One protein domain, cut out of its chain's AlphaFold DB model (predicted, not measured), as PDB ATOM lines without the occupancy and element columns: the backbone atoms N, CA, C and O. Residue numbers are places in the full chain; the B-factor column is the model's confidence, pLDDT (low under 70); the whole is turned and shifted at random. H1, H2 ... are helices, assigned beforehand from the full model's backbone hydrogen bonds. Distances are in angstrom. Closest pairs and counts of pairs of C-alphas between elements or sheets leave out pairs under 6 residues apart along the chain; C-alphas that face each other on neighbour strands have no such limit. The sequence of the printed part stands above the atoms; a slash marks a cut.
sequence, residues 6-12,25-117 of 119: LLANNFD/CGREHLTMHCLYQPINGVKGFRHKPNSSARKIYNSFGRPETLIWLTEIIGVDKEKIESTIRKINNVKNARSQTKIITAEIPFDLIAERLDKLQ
ATOM      1  N   LEU A   6     117.045 114.260 131.408       65.69
ATOM      2  CA  LEU A   6     116.144 114.338 130.259       65.69
ATOM      3  C   LEU A   6     116.841 114.909 129.018       65.69
ATOM      4  O   LEU A   6     116.585 114.430 127.915       65.69
ATOM      5  N   LEU A   7     117.746 115.881 129.168       69.75
ATOM      6  CA  LEU A   7     118.364 116.539 128.014       69.75
ATOM      7  C   LEU A   7     119.439 115.669 127.374       69.75
ATOM      8  O   LEU A   7     119.424 115.495 126.155       69.75
ATOM      9  N   ALA A   8     120.334 115.080 128.169       66.81
ATOM     10  CA  ALA A   8     121.354 114.182 127.641       66.81
ATOM     11  C   ALA A   8     120.749 112.919 127.008       66.81
ATOM     12  O   ALA A   8     121.222 112.477 125.963       66.81
ATOM     13  N   ASN A   9     119.690 112.357 127.602       69.38
ATOM     14  CA  ASN A   9     119.019 111.178 127.049       69.38
ATOM     15  C   ASN A   9     118.232 111.511 125.771       69.38
ATOM     16  O   ASN A   9     118.262 110.731 124.819       69.38
ATOM     17  N   ASN A  10     117.579 112.678 125.706       70.88
ATOM     18  CA  ASN A  10     116.916 113.140 124.484       70.88
ATOM     19  C   ASN A  10     117.926 113.450 123.377       70.88
ATOM     20  O   ASN A  10     117.681 113.126 122.215       70.88
ATOM     21  N   PHE A  11     119.062 114.062 123.715       68.56
ATOM     22  CA  PHE A  11     120.142 114.284 122.760       68.56
ATOM     23  C   PHE A  11     120.697 112.955 122.247       68.56
ATOM     24  O   PHE A  11     120.905 112.793 121.057       68.56
ATOM     25  N   ASP A  12     120.888 111.957 123.099       68.94
ATOM     26  CA  ASP A  12     121.372 110.669 122.611       68.94
ATOM     27  C   ASP A  12     120.362 109.951 121.699       68.94
ATOM     28  O   ASP A  12     120.710 109.448 120.633       68.94
ATOM     29  N   CYS A  25     131.660 103.328 132.097       54.31
ATOM     30  CA  CYS A  25     132.994 103.839 132.387       54.31
ATOM     31  C   CYS A  25     133.352 105.173 131.704       54.31
ATOM     32  O   CYS A  25     134.260 105.856 132.165       54.31
ATOM     33  N   GLY A  26     132.689 105.574 130.612       57.69
ATOM     34  CA  GLY A  26     132.970 106.849 129.938       57.69
ATOM     35  C   GLY A  26     132.464 108.063 130.722       57.69
ATOM     36  O   GLY A  26     133.175 109.061 130.844       57.69
ATOM     37  N   ARG A  27     131.256 107.949 131.292       63.41
ATOM     38  CA  ARG A  27     130.653 108.967 132.168       63.41
ATOM     39  C   ARG A  27     131.414 109.062 133.482       63.41
ATOM     40  O   ARG A  27     131.782 110.156 133.901       63.41
ATOM     41  N   GLU A  28     131.703 107.910 134.080       59.75
ATOM     42  CA  GLU A  28     132.460 107.808 135.328       59.75
ATOM     43  C   GLU A  28     133.861 108.405 135.176       59.75
ATOM     44  O   GLU A  28     134.235 109.263 135.967       59.75
ATOM     45  N   HIS A  29     134.609 108.058 134.120       65.00
ATOM     46  CA  HIS A  29     135.947 108.617 133.917       65.00
ATOM     47  C   HIS A  29     135.934 110.128 133.691       65.00
ATOM     48  O   HIS A  29     136.746 110.821 134.296       65.00
ATOM     49  N   LEU A  30     135.043 110.663 132.845       67.31
ATOM     50  CA  LEU A  30     135.022 112.110 132.606       67.31
ATOM     51  C   LEU A  30     134.636 112.878 133.876       67.31
ATOM     52  O   LEU A  30     135.278 113.871 134.203       67.31
ATOM     53  N   THR A  31     133.653 112.376 134.623       64.12
ATOM     54  CA  THR A  31     133.246 112.952 135.912       64.12
ATOM     55  C   THR A  31     134.387 112.913 136.911       64.12
ATOM     56  O   THR A  31     134.721 113.941 137.481       64.12
ATOM     57  N   MET A  32     135.050 111.762 137.062       63.41
ATOM     58  CA  MET A  32     136.215 111.626 137.934       63.41
ATOM     59  C   MET A  32     137.330 112.598 137.538       63.41
ATOM     60  O   MET A  32     137.912 113.243 138.399       63.41
ATOM     61  N   HIS A  33     137.609 112.766 136.247       65.75
ATOM     62  CA  HIS A  33     138.639 113.696 135.786       65.75
ATOM     63  C   HIS A  33     138.269 115.173 135.960       65.75
ATOM     64  O   HIS A  33     139.164 116.001 136.117       65.75
ATOM     65  N   CYS A  34     136.981 115.518 135.903       64.62
ATOM     66  CA  CYS A  34     136.506 116.880 136.131       64.62
ATOM     67  C   CYS A  34     136.392 117.219 137.626       64.62
ATOM     68  O   CYS A  34     136.751 118.329 138.001       64.62
ATOM     69  N   LEU A  35     135.938 116.276 138.460       63.28
ATOM     70  CA  LEU A  35     135.777 116.442 139.909       63.28
ATOM     71  C   LEU A  35     137.103 116.350 140.667       63.28
ATOM     72  O   LEU A  35     137.356 117.132 141.574       63.28
ATOM     73  N   TYR A  36     137.964 115.408 140.289       60.16
ATOM     74  CA  TYR A  36     139.234 115.169 140.958       60.16
ATOM     75  C   TYR A  36     140.358 115.740 140.088       60.16
ATOM     76  O   TYR A  36     140.956 115.045 139.261       60.16
ATOM     77  N   GLN A  37     140.644 117.036 140.263       54.94
ATOM     78  CA  GLN A  37     141.906 117.637 139.807       54.94
ATOM     79  C   GLN A  37     143.103 116.754 140.240       54.94
ATOM     80  O   GLN A  37     143.015 116.039 141.238       54.94
ATOM     81  N   PRO A  38     144.195 116.705 139.455       50.84
ATOM     82  CA  PRO A  38     144.943 115.482 139.189       50.84
ATOM     83  C   PRO A  38     145.470 114.813 140.461       50.84
ATOM     84  O   PRO A  38     146.460 115.241 141.051       50.84
ATOM     85  N   ILE A  39     144.870 113.682 140.819       44.94
ATOM     86  CA  ILE A  39     145.510 112.711 141.702       44.94
ATOM     87  C   ILE A  39     146.670 112.121 140.900       44.94
ATOM     88  O   ILE A  39     146.457 111.540 139.832       44.94
ATOM     89  N   ASN A  40     147.904 112.325 141.369       43.56
ATOM     90  CA  ASN A  40     149.093 111.689 140.806       43.56
ATOM     91  C   ASN A  40     148.803 110.189 140.660       43.56
ATOM     92  O   ASN A  40     148.623 109.496 141.659       43.56
ATOM     93  N   GLY A  41     148.639 109.735 139.415       46.91
ATOM     94  CA  GLY A  41     147.980 108.468 139.111       46.91
ATOM     95  C   GLY A  41     148.568 107.276 139.866       46.91
ATOM     96  O   GLY A  41     149.779 107.174 140.061       46.91
ATOM     97  N   VAL A  42     147.702 106.343 140.257       44.72
ATOM     98  CA  VAL A  42     148.113 105.088 140.892       44.72
ATOM     99  C   VAL A  42     148.762 104.188 139.833       44.72
ATOM    100  O   VAL A  42     148.257 104.065 138.713       44.72
ATOM    101  N   LYS A  43     149.911 103.590 140.177       38.44
ATOM    102  CA  LYS A  43     150.690 102.644 139.353       38.44
ATOM    103  C   LYS A  43     149.771 101.675 138.588       38.44
ATOM    104  O   LYS A  43     149.136 100.829 139.204       38.44
ATOM    105  N   GLY A  44     149.747 101.766 137.255       47.03
ATOM    106  CA  GLY A  44     149.025 100.806 136.406       47.03
ATOM    107  C   GLY A  44     148.624 101.307 135.015       47.03
ATOM    108  O   GLY A  44     148.433 100.502 134.107       47.03
ATOM    109  N   PHE A  45     148.543 102.621 134.798       47.19
ATOM    110  CA  PHE A  45     148.199 103.175 133.485       47.19
ATOM    111  C   PHE A  45     149.436 103.304 132.576       47.19
ATOM    112  O   PHE A  45     150.426 103.928 132.948       47.19
ATOM    113  N   ARG A  46     149.376 102.737 131.355       46.06
ATOM    114  CA  ARG A  46     150.445 102.812 130.326       46.06
ATOM    115  C   ARG A  46     150.644 104.211 129.724       46.06
ATOM    116  O   ARG A  46     151.632 104.437 129.032       46.06
ATOM    117  N   HIS A  47     149.730 105.145 129.975       44.41
ATOM    118  CA  HIS A  47     149.824 106.526 129.511       44.41
ATOM    119  C   HIS A  47     149.965 107.464 130.708       44.41
ATOM    120  O   HIS A  47     149.260 107.305 131.704       44.41
ATOM    121  N   LYS A  48     150.861 108.455 130.599       42.16
ATOM    122  CA  LYS A  48     150.986 109.533 131.587       42.16
ATOM    123  C   LYS A  48     149.602 110.179 131.756       42.16
ATOM    124  O   LYS A  48     149.065 110.655 130.751       42.16
ATOM    125  N   PRO A  49     149.019 110.199 132.968       49.91
ATOM    126  CA  PRO A  49     147.746 110.864 133.195       49.91
ATOM    127  C   PRO A  49     147.841 112.306 132.698       49.91
ATOM    128  O   PRO A  49     148.814 113.007 132.994       49.91
ATOM    129  N   ASN A  50     146.865 112.749 131.908       51.47
ATOM    130  CA  ASN A  50     146.790 114.152 131.531       51.47
ATOM    131  C   ASN A  50     146.429 114.940 132.793       51.47
ATOM    132  O   ASN A  50     145.320 114.820 133.303       51.47
ATOM    133  N   SER A  51     147.378 115.713 133.319       57.72
ATOM    134  CA  SER A  51     147.228 116.429 134.591       57.72
ATOM    135  C   SER A  51     146.283 117.633 134.514       57.72
ATOM    136  O   SER A  51     146.089 118.327 135.504       57.72
ATOM    137  N   SER A  52     145.705 117.915 133.343       73.19
ATOM    138  CA  SER A  52     144.833 119.065 133.133       73.19
ATOM    139  C   SER A  52     143.426 118.621 132.749       73.19
ATOM    140  O   SER A  52     143.170 118.268 131.594       73.19
ATOM    141  N   ALA A  53     142.497 118.723 133.703       75.31
ATOM    142  CA  ALA A  53     141.063 118.532 133.481       75.31
ATOM    143  C   ALA A  53     140.548 119.403 132.320       75.31
ATOM    144  O   ALA A  53     139.818 118.919 131.458       75.31
ATOM    145  N   ARG A  54     141.047 120.644 132.200       83.31
ATOM    146  CA  ARG A  54     140.773 121.537 131.061       83.31
ATOM    147  C   ARG A  54     141.160 120.920 129.718       83.31
ATOM    148  O   ARG A  54     140.383 120.976 128.770       83.31
ATOM    149  N   LYS A  55     142.361 120.337 129.607       82.00
ATOM    150  CA  LYS A  55     142.798 119.685 128.359       82.00
ATOM    151  C   LYS A  55     141.925 118.473 128.035       82.00
ATOM    152  O   LYS A  55     141.585 118.287 126.872       82.00
ATOM    153  N   ILE A  56     141.557 117.670 129.036       82.31
ATOM    154  CA  ILE A  56     140.657 116.522 128.847       82.31
ATOM    155  C   ILE A  56     139.296 117.005 128.337       82.31
ATOM    156  O   ILE A  56     138.866 116.558 127.279       82.31
ATOM    157  N   TYR A  57     138.686 117.976 129.019       86.38
ATOM    158  CA  TYR A  57     137.409 118.577 128.638       86.38
ATOM    159  C   TYR A  57     137.420 119.093 127.189       86.38
ATOM    160  O   TYR A  57     136.604 118.675 126.372       86.38
ATOM    161  N   ASN A  58     138.418 119.908 126.831       87.25
ATOM    162  CA  ASN A  58     138.537 120.501 125.493       87.25
ATOM    163  C   ASN A  58     138.846 119.484 124.381       87.25
ATOM    164  O   ASN A  58     138.627 119.769 123.205       87.25
ATOM    165  N   SER A  59     139.403 118.322 124.727       83.00
ATOM    166  CA  SER A  59     139.750 117.268 123.765       83.00
ATOM    167  C   SER A  59     138.716 116.144 123.699       83.00
ATOM    168  O   SER A  59     138.879 115.219 122.899       83.00
ATOM    169  N   PHE A  60     137.653 116.204 124.512       84.31
ATOM    170  CA  PHE A  60     136.681 115.123 124.593       84.31
ATOM    171  C   PHE A  60     135.908 114.979 123.277       84.31
ATOM    172  O   PHE A  60     135.369 115.941 122.728       84.31
ATOM    173  N   GLY A  61     135.867 113.755 122.752       84.19
ATOM    174  CA  GLY A  61     135.333 113.466 121.419       84.19
ATOM    175  C   GLY A  61     133.856 113.079 121.381       84.19
ATOM    176  O   GLY A  61     133.379 112.696 120.316       84.19
ATOM    177  N   ARG A  62     133.151 113.124 122.519       85.12
ATOM    178  CA  ARG A  62     131.765 112.647 122.637       85.12
ATOM    179  C   ARG A  62     130.827 113.766 123.113       85.12
ATOM    180  O   ARG A  62     130.829 114.075 124.310       85.12
ATOM    181  N   PRO A  63     130.063 114.398 122.208       88.56
ATOM    182  CA  PRO A  63     129.208 115.541 122.533       88.56
ATOM    183  C   PRO A  63     128.127 115.200 123.563       88.56
ATOM    184  O   PRO A  63     127.907 115.973 124.491       88.56
ATOM    185  N   GLU A  64     127.538 114.010 123.485       84.62
ATOM    186  CA  GLU A  64     126.535 113.510 124.427       84.62
ATOM    187  C   GLU A  64     127.050 113.466 125.874       84.62
ATOM    188  O   GLU A  64     126.328 113.772 126.821       84.62
ATOM    189  N   THR A  65     128.330 113.131 126.063       82.38
ATOM    190  CA  THR A  65     128.930 113.046 127.402       82.38
ATOM    191  C   THR A  65     129.238 114.435 127.950       82.38
ATOM    192  O   THR A  65     129.106 114.654 129.149       82.38
ATOM    193  N   LEU A  66     129.618 115.381 127.084       88.44
ATOM    194  CA  LEU A  66     129.788 116.774 127.487       88.44
ATOM    195  C   LEU A  66     128.449 117.393 127.899       88.44
ATOM    196  O   LEU A  66     128.395 118.043 128.933       88.44
ATOM    197  N   ILE A  67     127.367 117.139 127.157       90.19
ATOM    198  CA  ILE A  67     126.018 117.604 127.521       90.19
ATOM    199  C   ILE A  67     125.596 117.014 128.866       90.19
ATOM    200  O   ILE A  67     125.184 117.749 129.761       90.19
ATOM    201  N   TRP A  68     125.777 115.706 129.047       86.94
ATOM    202  CA  TRP A  68     125.486 115.040 130.314       86.94
ATOM    203  C   TRP A  68     126.276 115.634 131.489       86.94
ATOM    204  O   TRP A  68     125.709 115.898 132.546       86.94
ATOM    205  N   LEU A  69     127.572 115.898 131.295       85.81
ATOM    206  CA  LEU A  69     128.412 116.540 132.304       85.81
ATOM    207  C   LEU A  69     127.871 117.932 132.665       85.81
ATOM    208  O   LEU A  69     127.800 118.281 133.838       85.81
ATOM    209  N   THR A  70     127.471 118.717 131.662       88.62
ATOM    210  CA  THR A  70     126.936 120.071 131.874       88.62
ATOM    211  C   THR A  70     125.601 120.052 132.616       88.62
ATOM    212  O   THR A  70     125.370 120.909 133.465       88.62
ATOM    213  N   GLU A  71     124.763 119.046 132.355       86.50
ATOM    214  CA  GLU A  71     123.480 118.837 133.030       86.50
ATOM    215  C   GLU A  71     123.699 118.481 134.511       86.50
ATOM    216  O   GLU A  71     123.125 119.116 135.392       86.50
ATOM    217  N   ILE A  72     124.613 117.547 134.803       82.31
ATOM    218  CA  ILE A  72     124.923 117.116 136.178       82.31
ATOM    219  C   ILE A  72     125.562 118.213 137.027       82.31
ATOM    220  O   ILE A  72     125.298 118.300 138.224       82.31
ATOM    221  N   ILE A  73     126.388 119.057 136.417       81.75
ATOM    222  CA  ILE A  73     127.068 120.159 137.108       81.75
ATOM    223  C   ILE A  73     126.124 121.364 137.318       81.75
ATOM    224  O   ILE A  73     126.493 122.362 137.937       81.75
ATOM    225  N   GLY A  74     124.875 121.279 136.849       86.00
ATOM    226  CA  GLY A  74     123.872 122.319 137.061       86.00
ATOM    227  C   GLY A  74     124.123 123.566 136.215       86.00
ATOM    228  O   GLY A  74     123.879 124.690 136.665       86.00
ATOM    229  N   VAL A  75     124.647 123.393 134.996       89.06
ATOM    230  CA  VAL A  75     124.629 124.463 133.993       89.06
ATOM    231  C   VAL A  75     123.173 124.781 133.648       89.06
ATOM    232  O   VAL A  75     122.326 123.891 133.605       89.06
ATOM    233  N   ASP A  76     122.887 126.062 133.413       91.50
ATOM    234  CA  ASP A  76     121.544 126.535 133.084       91.50
ATOM    235  C   ASP A  76     120.934 125.745 131.912       91.50
ATOM    236  O   ASP A  76     121.547 125.604 130.847       91.50
ATOM    237  N   LYS A  77     119.711 125.247 132.117       89.56
ATOM    238  CA  LYS A  77     118.967 124.455 131.138       89.56
ATOM    239  C   LYS A  77     118.803 125.184 129.803       89.56
ATOM    240  O   LYS A  77     119.008 124.566 128.760       89.56
ATOM    241  N   GLU A  78     118.502 126.480 129.806       92.50
ATOM    242  CA  GLU A  78     118.335 127.264 128.577       92.50
ATOM    243  C   GLU A  78     119.642 127.334 127.783       92.50
ATOM    244  O   GLU A  78     119.653 127.241 126.550       92.50
ATOM    245  N   LYS A  79     120.776 127.424 128.489       94.12
ATOM    246  CA  LYS A  79     122.103 127.420 127.872       94.12
ATOM    247  C   LYS A  79     122.432 126.064 127.245       94.12
ATOM    248  O   LYS A  79     122.967 126.023 126.131       94.12
ATOM    249  N   ILE A  80     122.086 124.965 127.916       92.12
ATOM    250  CA  ILE A  80     122.250 123.606 127.380       92.12
ATOM    251  C   ILE A  80     121.377 123.425 126.129       92.12
ATOM    252  O   ILE A  80     121.882 123.017 125.084       92.12
ATOM    253  N   GLU A  81     120.096 123.794 126.186       92.19
ATOM    254  CA  GLU A  81     119.174 123.672 125.050       92.19
ATOM    255  C   GLU A  81     119.601 124.524 123.847       92.19
ATOM    256  O   GLU A  81     119.587 124.046 122.711       92.19
ATOM    257  N   SER A  82     120.029 125.768 124.079       94.50
ATOM    258  CA  SER A  82     120.571 126.642 123.032       94.50
ATOM    259  C   SER A  82     121.801 126.019 122.363       94.50
ATOM    260  O   SER A  82     121.907 125.992 121.133       94.50
ATOM    261  N   THR A  83     122.694 125.425 123.160       94.38
ATOM    262  CA  THR A  83     123.874 124.710 122.655       94.38
ATOM    263  C   THR A  83     123.471 123.496 121.814       94.38
ATOM    264  O   THR A  83     123.991 123.325 120.711       94.38
ATOM    265  N   ILE A  84     122.500 122.697 122.274       93.00
ATOM    266  CA  ILE A  84     121.960 121.545 121.530       93.00
ATOM    267  C   ILE A  84     121.396 121.982 120.171       93.00
ATOM    268  O   ILE A  84     121.707 121.374 119.146       93.00
ATOM    269  N   ARG A  85     120.621 123.075 120.126       93.25
ATOM    270  CA  ARG A  85     120.071 123.614 118.868       93.25
ATOM    271  C   ARG A  85     121.177 124.003 117.880       93.25
ATOM    272  O   ARG A  85     121.047 123.712 116.693       93.25
ATOM    273  N   LYS A  86     122.280 124.599 118.357       92.88
ATOM    274  CA  LYS A  86     123.435 124.982 117.518       92.88
ATOM    275  C   LYS A  86     124.147 123.778 116.902       92.88
ATOM    276  O   LYS A  86     124.578 123.843 115.753       92.88
ATOM    277  N   ILE A  87     124.274 122.680 117.645       92.50
ATOM    278  CA  ILE A  87     124.985 121.482 117.176       92.50
ATOM    279  C   ILE A  87     124.098 120.505 116.395       92.50
ATOM    280  O   ILE A  87     124.633 119.588 115.771       92.50
ATOM    281  N   ASN A  88     122.775 120.714 116.381       88.12
ATOM    282  CA  ASN A  88     121.809 119.794 115.773       88.12
ATOM    283  C   ASN A  88     122.090 119.527 114.281       88.12
ATOM    284  O   ASN A  88     122.063 118.396 113.813       88.12
ATOM    285  N   ASN A  89     122.481 120.565 113.540       86.12
ATOM    286  CA  ASN A  89     122.768 120.453 112.106       86.12
ATOM    287  C   ASN A  89     124.236 120.097 111.791       86.12
ATOM    288  O   ASN A  89     124.644 120.079 110.628       86.12
ATOM    289  N   VAL A  90     125.062 119.835 112.809       90.38
ATOM    290  CA  VAL A  90     126.497 119.578 112.644       90.38
ATOM    291  C   VAL A  90     126.749 118.077 112.578       90.38
ATOM    292  O   VAL A  90     126.561 117.363 113.552       90.38
ATOM    293  N   LYS A  91     127.240 117.590 111.435       84.75
ATOM    294  CA  LYS A  91     127.362 116.144 111.161       84.75
ATOM    295  C   LYS A  91     128.503 115.425 111.893       84.75
ATOM    296  O   LYS A  91     128.507 114.201 111.948       84.75
ATOM    297  N   ASN A  92     129.514 116.148 112.379       88.50
ATOM    298  CA  ASN A  92     130.720 115.546 112.958       88.50
ATOM    299  C   ASN A  92     130.813 115.822 114.462       88.50
ATOM    300  O   ASN A  92     130.864 116.983 114.869       88.50
ATOM    301  N   ALA A  93     130.950 114.755 115.254       86.25
ATOM    302  CA  ALA A  93     131.098 114.803 116.709       86.25
ATOM    303  C   ALA A  93     132.211 115.750 117.188       86.25
ATOM    304  O   ALA A  93     132.017 116.479 118.151       86.25
ATOM    305  N   ARG A  94     133.352 115.824 116.490       88.88
ATOM    306  CA  ARG A  94     134.455 116.744 116.820       88.88
ATOM    307  C   ARG A  94     134.065 118.212 116.647       88.88
ATOM    308  O   ARG A  94     134.505 119.067 117.410       88.88
ATOM    309  N   SER A  95     133.263 118.516 115.632       91.88
ATOM    310  CA  SER A  95     132.742 119.869 115.430       91.88
ATOM    311  C   SER A  95     131.672 120.194 116.471       91.88
ATOM    312  O   SER A  95     131.677 121.294 117.015       91.88
ATOM    313  N   GLN A  96     130.810 119.225 116.805       91.94
ATOM    314  CA  GLN A  96     129.821 119.362 117.877       91.94
ATOM    315  C   GLN A  96     130.498 119.627 119.230       91.94
ATOM    316  O   GLN A  96     130.143 120.585 119.907       91.94
ATOM    317  N   THR A  97     131.529 118.859 119.603       92.12
ATOM    318  CA  THR A  97     132.252 119.052 120.872       92.12
ATOM    319  C   THR A  97     133.001 120.380 120.909       92.12
ATOM    320  O   THR A  97     132.989 121.053 121.936       92.12
ATOM    321  N   LYS A  98     133.585 120.824 119.789       94.50
ATOM    322  CA  LYS A  98     134.204 122.156 119.698       94.50
ATOM    323  C   LYS A  98     133.197 123.282 119.950       94.50
ATOM    324  O   LYS A  98     133.540 124.251 120.615       94.50
ATOM    325  N   ILE A  99     131.971 123.157 119.443       95.31
ATOM    326  CA  ILE A  99     130.902 124.129 119.711       95.31
ATOM    327  C   ILE A  99     130.481 124.063 121.182       95.31
ATOM    328  O   ILE A  99     130.442 125.099 121.835       95.31
ATOM    329  N   ILE A 100     130.242 122.865 121.731       94.62
ATOM    330  CA  ILE A 100     129.857 122.697 123.143       94.62
ATOM    331  C   ILE A 100     130.890 123.345 124.071       94.62
ATOM    332  O   ILE A 100     130.530 124.144 124.925       94.62
ATOM    333  N   THR A 101     132.173 123.043 123.869       94.25
ATOM    334  CA  THR A 101     133.274 123.572 124.695       94.25
ATOM    335  C   THR A 101     133.537 125.067 124.500       94.25
ATOM    336  O   THR A 101     134.153 125.689 125.363       94.25
ATOM    337  N   ALA A 102     133.069 125.662 123.398       94.88
ATOM    338  CA  ALA A 102     133.103 127.108 123.196       94.88
ATOM    339  C   ALA A 102     131.934 127.813 123.905       94.88
ATOM    340  O   ALA A 102     132.129 128.856 124.524       94.88
ATOM    341  N   GLU A 103     130.731 127.241 123.845       95.44
ATOM    342  CA  GLU A 103     129.532 127.785 124.500       95.44
ATOM    343  C   GLU A 103     129.583 127.612 126.024       95.44
ATOM    344  O   GLU A 103     129.176 128.490 126.793       95.44
ATOM    345  N   ILE A 104     130.104 126.470 126.466       94.62
ATOM    346  CA  ILE A 104     130.248 126.080 127.862       94.62
ATOM    347  C   ILE A 104     131.742 125.827 128.107       94.62
ATOM    348  O   ILE A 104     132.215 124.702 127.994       94.62
ATOM    349  N   PRO A 105     132.536 126.875 128.385       92.56
ATOM    350  CA  PRO A 105     133.966 126.719 128.611       92.56
ATOM    351  C   PRO A 105     134.245 126.013 129.940       92.56
ATOM    352  O   PRO A 105     133.459 126.089 130.885       92.56
ATOM    353  N   PHE A 106     135.421 125.391 130.045       88.19
ATOM    354  CA  PHE A 106     135.851 124.713 131.273       88.19
ATOM    355  C   PHE A 106     135.827 125.621 132.515       88.19
ATOM    356  O   PHE A 106     135.587 125.124 133.606       88.19
ATOM    357  N   ASP A 107     136.034 126.932 132.374       86.25
ATOM    358  CA  ASP A 107     135.970 127.865 133.510       86.25
ATOM    359  C   ASP A 107     134.581 127.911 134.152       86.25
ATOM    360  O   ASP A 107     134.472 127.905 135.372       86.25
ATOM    361  N   LEU A 108     133.520 127.853 133.338       88.69
ATOM    362  CA  LEU A 108     132.149 127.755 133.840       88.69
ATOM    363  C   LEU A 108     131.919 126.418 134.552       88.69
ATOM    364  O   LEU A 108     131.231 126.364 135.567       88.69
ATOM    365  N   ILE A 109     132.499 125.337 134.026       85.62
ATOM    366  CA  ILE A 109     132.437 124.018 134.661       85.62
ATOM    367  C   ILE A 109     133.137 124.052 136.024       85.62
ATOM    368  O   ILE A 109     132.548 123.625 137.010       85.62
ATOM    369  N   ALA A 110     134.351 124.600 136.093       82.00
ATOM    370  CA  ALA A 110     135.119 124.718 137.329       82.00
ATOM    371  C   ALA A 110     134.386 125.569 138.379       82.00
ATOM    372  O   ALA A 110     134.211 125.119 139.504       82.00
ATOM    373  N   GLU A 111     133.859 126.735 137.994       81.81
ATOM    374  CA  GLU A 111     133.089 127.606 138.893       81.81
ATOM    375  C   GLU A 111     131.874 126.885 139.500       81.81
ATOM    376  O   GLU A 111     131.558 127.037 140.680       81.81
ATOM    377  N   ARG A 112     131.159 126.099 138.689       81.69
ATOM    378  CA  ARG A 112     129.982 125.352 139.147       81.69
ATOM    379  C   ARG A 112     130.362 124.194 140.062       81.69
ATOM    380  O   ARG A 112     129.659 123.959 141.039       81.69
ATOM    381  N   LEU A 113     131.471 123.516 139.781       74.75
ATOM    382  CA  LEU A 113     132.006 122.469 140.648       74.75
ATOM    383  C   LEU A 113     132.420 123.012 142.018       74.75
ATOM    384  O   LEU A 113     132.054 122.411 143.025       74.75
ATOM    385  N   ASP A 114     133.081 124.171 142.060       69.62
ATOM    386  CA  ASP A 114     133.445 124.842 143.315       69.62
ATOM    387  C   ASP A 114     132.193 125.207 144.136       69.62
ATOM    388  O   ASP A 114     132.149 125.021 145.352       69.62
ATOM    389  N   LYS A 115     131.129 125.679 143.470       71.44
ATOM    390  CA  LYS A 115     129.849 126.034 144.114       71.44
ATOM    391  C   LYS A 115     129.065 124.838 144.645       71.44
ATOM    392  O   LYS A 115     128.287 125.007 145.580       71.44
ATOM    393  N   LEU A 116     129.231 123.657 144.054       67.62
ATOM    394  CA  LEU A 116     128.519 122.449 144.472       67.62
ATOM    395  C   LEU A 116     129.048 121.861 145.791       67.62
ATOM    396  O   LEU A 116     128.487 120.863 146.235       67.62
ATOM    397  N   GLN A 117     130.081 122.457 146.415       53.34
ATOM    398  CA  GLN A 117     130.720 121.949 147.641       53.34
ATOM    399  C   GLN A 117     130.942 120.433 147.578       53.34
ATOM    400  O   GLN A 117     130.667 119.692 148.519       53.34
TER     401      GLN A 117
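AT A GLANCE: This is residues 6 to 12 and 25 to 117 of the 119 residues of an uncharacterized protein of Lactovum miscens (UniProt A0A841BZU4). Three helices, H4, H5 and H6, form a small up-and-down bundle, each running against the one before it, with H1 packed along H4, H2 packed at a steep angle on H4 on the side away from H5, and H3 packed at steep angles on H2 and H6. A long loop leaves H2 and folds back to H3, and its residues 42 to 47 stick out. The printed part has 100 residues with seven named helices, H1 to H7 in chain order, and no named strand: all helix. It is compact, with a radius of gyration of the C-alphas of 13.8 A and spans of 42 by 32 by 21 A.

HOW THE PARTS SIT: H1, residues 6 to 12, touches the hub H4, residues 63 to 72, at a shallow tilt of 10 degrees, opposite ways; their closest C-alphas, of Ala 8 and Trp 68, are 5.0 A apart. H2, residues 25 to 35, touches H4 at a steep tilt of 53 degrees, closest at C-alphas 27 and 65, 6.5 A. H2 also touches H3, residues 53 to 59, closest at C-alphas 34 and 53, 5.5 A. H4 and H5, residues 77 to 87, form a helical hairpin at 5 degrees, closest at C-alphas 67 and 80, 7.1 A. H5 and H6, residues 93 to 103, form another at 40 degrees, closest at C-alphas 87 and 96, 5.3 A. H6 touches H4, closest at C-alphas 97 and 63, 4.9 A, at a shallow tilt of 34.6 degrees, only just short of steep. H7, residues 106 to 115, only just touches H3, with 3 pairs of C-alphas within 8 A. In H1 to H7 every O i to N i+4 pair is within hydrogen-bond range.

IN THESE COORDINATES: H1 begins at C-alpha 6 (116.144, 114.338, 130.259). H2 is 14.9 A long, H5 15.5 A and H6 15.2 A. H7 ends at C-alpha 115 (129.849, 126.034, 144.114).

THE WHOLE: Residues 13 to 24 are not printed, with 16.7 A between C-alphas 12 and 25. The link H2 to H3 is long, 17 residues. pLDDT is under 70 for 36 residues, among them 25 to 51.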